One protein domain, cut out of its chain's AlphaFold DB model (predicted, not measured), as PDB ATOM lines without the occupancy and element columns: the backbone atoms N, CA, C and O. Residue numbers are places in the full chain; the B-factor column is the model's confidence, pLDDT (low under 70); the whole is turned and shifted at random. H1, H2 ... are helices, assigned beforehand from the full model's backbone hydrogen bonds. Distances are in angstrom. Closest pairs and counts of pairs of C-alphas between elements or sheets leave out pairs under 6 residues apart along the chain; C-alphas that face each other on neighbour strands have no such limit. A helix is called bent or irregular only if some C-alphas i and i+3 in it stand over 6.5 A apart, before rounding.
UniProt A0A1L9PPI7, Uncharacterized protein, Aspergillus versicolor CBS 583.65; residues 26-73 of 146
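AT A GLANCE: This is residues 26 to 73 of the 146 residues of an uncharacterized protein of Aspergillus versicolor CBS 583.65 (UniProt A0A1L9PPI7). Three helices are joined end to end in an open chain with no common core: H1 and H2 meet at a corner as a V, and H3 goes on from the far end of H2 with another turn. Residues 26 to 34 of H1 stick out at one end, and residues 51 to 73, which hold the last part of H2 and H3 whole, stick out at the other. The printed part has 48 residues with three named helices in the order H1, H2, H3, holding 45 of them, and no named strand; the class is all helix. The whole is extended, with a radius of gyration of the C-alphas of 15.4 A, and its outline is flat, spanning 42 by 27 by 14 A.

HOW THE PARTS SIT: H1, residues 26 to 41, and H2, residues 43 to 56, touch only at the corner by their link, with 6 pairs of C-alphas within 8 A. Their closest C-alphas are those of Ile 39 and Arg 46, 4.6 A apart. H1 touches H2 with residues 38 to 40 alone, and H2 touches H1 with residues 45 to 49 alone. Their lines stand at a steep tilt of 60 degrees, and they run opposite ways. H2 and H3, residues 59 to 73, are close but not clearly touching, with 1 pair of C-alphas within 8 A, those of Gly 55 and Gly 61, 7.3 A apart. They run the same way at a steep tilt of 62 degrees, with centres 22.5 A apart. H1 and H3 are apart. In H2 and H3 every O i to N i+4 pair is within hydrogen-bond range; in H1 it is 10 of 12.

IN THESE COORDINATES: H1 begins at C-alpha 26, (47.446, 29.232, 2.810), and measures 23.8 A to C-alpha 41, (32.937, 20.519, -13.920). It is neither bent nor irregular, but only just: C-alphas 27 and 30 are 6.1 A apart. H2 measures 19.8 A from Pro 43 to Trp 56. H3 measures 20.8 A from Pro 59 to C-alpha 73, (64.821, 48.410, -24.105).

THE WHOLE: The two C-alphas farthest apart are those of Glu 41 and Asp 73, at 43.6 A, while the first and last printed C-alphas, of Arg 26 and Asp 73, are 37.3 A apart. The printed part has no cut. Both links are tight, with 1 residue between H1 and H2 and 2 residues between H2 and H3. The mean pLDDT of the printed part is 90.1; residues 26 to 29 are under 70.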
ATOM      1  N   ARG A  26      48.861  29.171   2.400       52.62
ATOM      2  CA  ARG A  26      47.446  29.232   2.810       52.62
ATOM      3  C   ARG A  26      46.531  29.664   1.660       52.62
ATOM      4  O   ARG A  26      45.433  29.123   1.556       52.62
ATOM      5  N   ALA A  27      46.978  30.566   0.783       55.69
ATOM      6  CA  ALA A  27      46.228  31.009  -0.401       55.69
ATOM      7  C   ALA A  27      46.250  29.985  -1.556       55.69
ATOM      8  O   ALA A  27      45.324  29.929  -2.368       55.69
ATOM      9  N   GLN A  28      47.272  29.124  -1.602       59.19
ATOM     10  CA  GLN A  28      47.375  28.045  -2.587       59.19
ATOM     11  C   GLN A  28      46.291  26.971  -2.418       59.19
ATOM     12  O   GLN A  28      45.832  26.411  -3.413       59.19
ATOM     13  N   ARG A  29      45.836  26.687  -1.186       68.12
ATOM     14  CA  ARG A  29      44.875  25.596  -0.934       68.12
ATOM     15  C   ARG A  29      43.479  25.874  -1.513       68.12
ATOM     16  O   ARG A  29      43.001  25.018  -2.254       68.12
ATOM     17  N   PRO A  30      42.836  27.035  -1.265       77.69
ATOM     18  CA  PRO A  30      41.534  27.332  -1.861       77.69
ATOM     19  C   PRO A  30      41.606  27.446  -3.384       77.69
ATOM     20  O   PRO A  30      40.775  26.871  -4.078       77.69
ATOM     21  N   THR A  31      42.632  28.121  -3.913       85.00
ATOM     22  CA  THR A  31      42.804  28.310  -5.362       85.00
ATOM     23  C   THR A  31      42.986  26.982  -6.091       85.00
ATOM     24  O   THR A  31      42.408  26.786  -7.160       85.00
ATOM     25  N   LYS A  32      43.743  26.047  -5.504       87.50
ATOM     26  CA  LYS A  32      43.943  24.707  -6.063       87.50
ATOM     27  C   LYS A  32      42.643  23.905  -6.083       87.50
ATOM     28  O   LYS A  32      42.280  23.410  -7.143       87.50
ATOM     29  N   VAL A  33      41.914  23.855  -4.964       92.75
ATOM     30  CA  VAL A  33      40.628  23.136  -4.869       92.75
ATOM     31  C   VAL A  33      39.600  23.701  -5.855       92.75
ATOM     32  O   VAL A  33      38.943  22.943  -6.563       92.75
ATOM     33  N   ILE A  34      39.497  25.030  -5.956       92.56
ATOM     34  CA  ILE A  34      38.602  25.690  -6.919       92.56
ATOM     35  C   ILE A  34      39.019  25.361  -8.357       92.56
ATOM     36  O   ILE A  34      38.173  25.013  -9.174       92.56
ATOM     37  N   SER A  35      40.312  25.440  -8.677       91.38
ATOM     38  CA  SER A  35      40.803  25.147 -10.028       91.38
ATOM     39  C   SER A  35      40.564  23.690 -10.425       91.38
ATOM     40  O   SER A  35      40.166  23.436 -11.557       91.38
ATOM     41  N   GLU A  36      40.769  22.740  -9.510       93.69
ATOM     42  CA  GLU A  36      40.494  21.314  -9.735       93.69
ATOM     43  C   GLU A  36      39.005  21.067  -9.994       93.69
ATOM     44  O   GLU A  36      38.659  20.415 -10.980       93.69
ATOM     45  N   TYR A  37      38.128  21.659  -9.175       95.19
ATOM     46  CA  TYR A  37      36.682  21.608  -9.389       95.19
ATOM     47  C   TYR A  37      36.297  22.177 -10.760       95.19
ATOM     48  O   TYR A  37      35.587  21.527 -11.518       95.19
ATOM     49  N   LEU A  38      36.807  23.357 -11.128       96.88
ATOM     50  CA  LEU A  38      36.494  23.988 -12.413       96.88
ATOM     51  C   LEU A  38      37.043  23.198 -13.609       96.88
ATOM     52  O   LEU A  38      36.385  23.130 -14.642       96.88
ATOM     53  N   ILE A  39      38.213  22.565 -13.490       95.81
ATOM     54  CA  ILE A  39      38.741  21.663 -14.528       95.81
ATOM     55  C   ILE A  39      37.810  20.461 -14.720       95.81
ATOM     56  O   ILE A  39      37.607  20.014 -15.855       95.81
ATOM     57  N   HIS A  40      37.255  19.927 -13.632       94.75
ATOM     58  CA  HIS A  40      36.360  18.777 -13.685       94.75
ATOM     59  C   HIS A  40      34.978  19.150 -14.238       94.75
ATOM     60  O   HIS A  40      34.538  18.544 -15.214       94.75
ATOM     61  N   GLU A  41      34.346  20.181 -13.679       97.44
ATOM     62  CA  GLU A  41      32.937  20.519 -13.920       97.44
ATOM     63  C   GLU A  41      32.704  21.481 -15.091       97.44
ATOM     64  O   GLU A  41      31.604  21.513 -15.639       97.44
ATOM     65  N   VAL A  42      33.702  22.281 -15.493       97.75
ATOM     66  CA  VAL A  42      33.530  23.347 -16.496       97.75
ATOM     67  C   VAL A  42      34.409  23.077 -17.728       97.75
ATOM     68  O   VAL A  42      35.611  23.375 -17.720       97.75
ATOM     69  N   PRO A  43      33.841  22.535 -18.824       97.06
ATOM     70  CA  PRO A  43      34.592  22.196 -20.035       97.06
ATOM     71  C   PRO A  43      35.360  23.377 -20.647       97.06
ATOM     72  O   PRO A  43      36.489  23.210 -21.117       97.06
ATOM     73  N   GLU A  44      34.794  24.584 -20.614       97.81
ATOM     74  CA  GLU A  44      35.432  25.807 -21.105       97.81
ATOM     75  C   GLU A  44      36.675  26.145 -20.285       97.81
ATOM     76  O   GLU A  44      37.724  26.460 -20.849       97.81
ATOM     77  N   PHE A  45      36.587  26.027 -18.957       96.44
ATOM     78  CA  PHE A  45      37.713  26.283 -18.064       96.44
ATOM     79  C   PHE A  45      38.837  25.272 -18.287       96.44
ATOM     80  O   PHE A  45      40.007  25.657 -18.342       96.44
ATOM     81  N   ARG A  46      38.496  23.992 -18.483       96.88
ATOM     82  CA  ARG A  46      39.462  22.948 -18.853       96.88
ATOM     83  C   ARG A  46      40.177  23.299 -20.154       96.88
ATOM     84  O   ARG A  46      41.404  23.365 -20.175       96.88
ATOM     85  N   ARG A  47      39.424  23.608 -21.215       97.50
ATOM     86  CA  ARG A  47      39.985  23.972 -22.525       97.50
ATOM     87  C   ARG A  47      40.896  25.197 -22.436       97.50
ATOM     88  O   ARG A  47      41.986  25.191 -23.001       97.50
ATOM     89  N   LEU A  48      40.469  26.246 -21.733       97.38
ATOM     90  CA  LEU A  48      41.280  27.451 -21.537       97.38
ATOM     91  C   LEU A  48      42.533  27.164 -20.705       97.38
ATOM     92  O   LEU A  48      43.598  27.690 -21.017       97.38
ATOM     93  N   SER A  49      42.440  26.298 -19.694       95.12
ATOM     94  CA  SER A  49      43.586  25.879 -18.881       95.12
ATOM     95  C   SER A  49      44.621  25.112 -19.702       95.12
ATOM     96  O   SER A  49      45.816  25.377 -19.577       95.12
ATOM     97  N   GLU A  50      44.176  24.213 -20.582       96.12
ATOM     98  CA  GLU A  50      45.042  23.495 -21.521       96.12
ATOM     99  C   GLU A  50      45.709  24.441 -22.523       96.12
ATOM    100  O   GLU A  50      46.910  24.335 -22.759       96.12
ATOM    101  N   LEU A  51      44.959  25.389 -23.099       96.25
ATOM    102  CA  LEU A  51      45.508  26.392 -24.019       96.25
ATOM    103  C   LEU A  51      46.517  27.305 -23.326       96.25
ATOM    104  O   LEU A  51      47.591  27.548 -23.872       96.25
ATOM    105  N   ARG A  52      46.206  27.763 -22.109       94.56
ATOM    106  CA  ARG A  52      47.129  28.548 -21.288       94.56
ATOM    107  C   ARG A  52      48.412  27.770 -21.036       94.56
ATOM    108  O   ARG A  52      49.479  28.325 -21.249       94.56
ATOM    109  N   LYS A  53      48.315  26.495 -20.641       94.75
ATOM    110  CA  LYS A  53      49.487  25.639 -20.425       94.75
ATOM    111  C   LYS A  53      50.319  25.495 -21.700       94.75
ATOM    112  O   LYS A  53      51.514  25.728 -21.661       94.75
ATOM    113  N   LYS A  54      49.687  25.213 -22.844       94.81
ATOM    114  CA  LYS A  54      50.381  25.146 -24.143       94.81
ATOM    115  C   LYS A  54      51.099  26.449 -24.500       94.81
ATOM    116  O   LYS A  54      52.173  26.392 -25.079       94.81
ATOM    117  N   GLY A  55      50.498  27.599 -24.199       92.81
ATOM    118  CA  GLY A  55      51.118  28.905 -24.428       92.81
ATOM    119  C   GLY A  55      52.269  29.198 -23.465       92.81
ATOM    120  O   GLY A  55      53.278  29.740 -23.893       92.81
ATOM    121  N   TRP A  56      52.121  28.822 -22.192       93.06
ATOM    122  CA  TRP A  56      53.124  29.032 -21.144       93.06
ATOM    123  C   TRP A  56      54.341  28.115 -21.299       93.06
ATOM    124  O   TRP A  56      55.459  28.537 -21.048       93.06
ATOM    125  N   ASP A  57      54.125  26.886 -21.770       94.19
ATOM    126  CA  ASP A  57      55.177  25.896 -22.018       94.19
ATOM    127  C   ASP A  57      55.819  26.060 -23.419       94.19
ATOM    128  O   ASP A  57      56.547  25.175 -23.874       94.19
ATOM    129  N   ASN A  58      55.528  27.147 -24.152       95.50
ATOM    130  CA  ASN A  58      56.028  27.367 -25.513       95.50
ATOM    131  C   ASN A  58      57.336  28.192 -25.528       95.50
ATOM    132  O   ASN A  58      57.268  29.425 -25.466       95.50
ATOM    133  N   PRO A  59      58.509  27.569 -25.758       94.75
ATOM    134  CA  PRO A  59      59.791  28.277 -25.761       94.75
ATOM    135  C   PRO A  59      59.924  29.290 -26.907       94.75
ATOM    136  O   PRO A  59      60.700  30.240 -26.811       94.75
ATOM    137  N   GLU A  60      59.168  29.135 -28.000       95.06
ATOM    138  CA  GLU A  60      59.139  30.141 -29.069       95.06
ATOM    139  C   GLU A  60      58.500  31.445 -28.597       95.06
ATOM    140  O   GLU A  60      58.934  32.524 -28.999       95.06
ATOM    141  N   GLY A  61      57.493  31.344 -27.721       92.62
ATOM    142  CA  GLY A  61      56.875  32.495 -27.074       92.62
ATOM    143  C   GLY A  61      57.889  33.244 -26.220       92.62
ATOM    144  O   GLY A  61      58.043  34.455 -26.380       92.62
ATOM    145  N   ASP A  62      58.651  32.519 -25.401       92.81
ATOM    146  CA  ASP A  62      59.696  33.108 -24.561       92.81
ATOM    147  C   ASP A  62      60.747  33.844 -25.393       92.81
ATOM    148  O   ASP A  62      61.064  35.002 -25.114       92.81
ATOM    149  N   ARG A  63      61.244  33.217 -26.469       95.69
ATOM    150  CA  ARG A  63      62.210  33.849 -27.383       95.69
ATOM    151  C   ARG A  63      61.636  35.087 -28.057       95.69
ATOM    152  O   ARG A  63      62.317  36.107 -28.145       95.69
ATOM    153  N   PHE A  64      60.387  35.013 -28.510       94.44
ATOM    154  CA  PHE A  64      59.706  36.137 -29.135       94.44
ATOM    155  C   PHE A  64      59.591  37.323 -28.172       94.44
ATOM    156  O   PHE A  64      60.002  38.432 -28.516       94.44
ATOM    157  N   PHE A  65      59.095  37.107 -26.952       91.94
ATOM    158  CA  PHE A  65      58.939  38.182 -25.972       91.94
ATOM    159  C   PHE A  65      60.276  38.690 -25.424       91.94
ATOM    160  O   PHE A  65      60.387  39.883 -25.136       91.94
ATOM    161  N   ALA A  66      61.307  37.844 -25.340       92.19
ATOM    162  CA  ALA A  66      62.665  38.274 -25.015       92.19
ATOM    163  C   ALA A  66      63.219  39.239 -26.074       92.19
ATOM    164  O   ALA A  66      63.779  40.277 -25.727       92.19
ATOM    165  N   GLU A  67      63.005  38.947 -27.358       92.69
ATOM    166  CA  GLU A  67      63.423  39.825 -28.453       92.69
ATOM    167  C   GLU A  67      62.622  41.134 -28.486       92.69
ATOM    168  O   GLU A  67      63.195  42.203 -28.704       92.69
ATOM    169  N   GLN A  68      61.314  41.081 -28.205       90.56
ATOM    170  CA  GLN A  68      60.486  42.283 -28.064       90.56
ATOM    171  C   GLN A  68      60.970  43.163 -26.910       90.56
ATOM    172  O   GLN A  68      61.127  44.368 -27.092       90.56
ATOM    173  N   ARG A  69      61.270  42.566 -25.749       89.06
ATOM    174  CA  ARG A  69      61.816  43.290 -24.595       89.06
ATOM    175  C   ARG A  69      63.169  43.905 -24.929       89.06
ATOM    176  O   ARG A  69      63.345  45.101 -24.746       89.06
ATOM    177  N   ARG A  70      64.077  43.135 -25.537       88.81
ATOM    178  CA  ARG A  70      65.372  43.643 -26.010       88.81
ATOM    179  C   ARG A  70      65.192  44.833 -26.950       88.81
ATOM    180  O   ARG A  70      65.867  45.842 -26.774       88.81
ATOM    181  N   THR A  71      64.288  44.730 -27.921       85.19
ATOM    182  CA  THR A  71      64.006  45.800 -28.887       85.19
ATOM    183  C   THR A  71      63.434  47.044 -28.211       85.19
ATOM    184  O   THR A  71      63.878  48.148 -28.515       85.19
ATOM    185  N   ALA A  72      62.484  46.877 -27.288       83.06
ATOM    186  CA  ALA A  72      61.892  47.974 -26.528       83.06
ATOM    187  C   ALA A  72      62.942  48.676 -25.659       83.06
ATOM    188  O   ALA A  72      63.086  49.896 -25.729       83.06
ATOM    189  N   ASP A  73      63.747  47.893 -24.939       83.94
ATOM    190  CA  ASP A  73      64.821  48.410 -24.105       83.94
ATOM    191  C   ASP A  73      65.851  49.156 -24.955       83.94
ATOM    192  O   ASP A  73      66.370  50.169 -24.508       83.94
TER     193      ASP A  73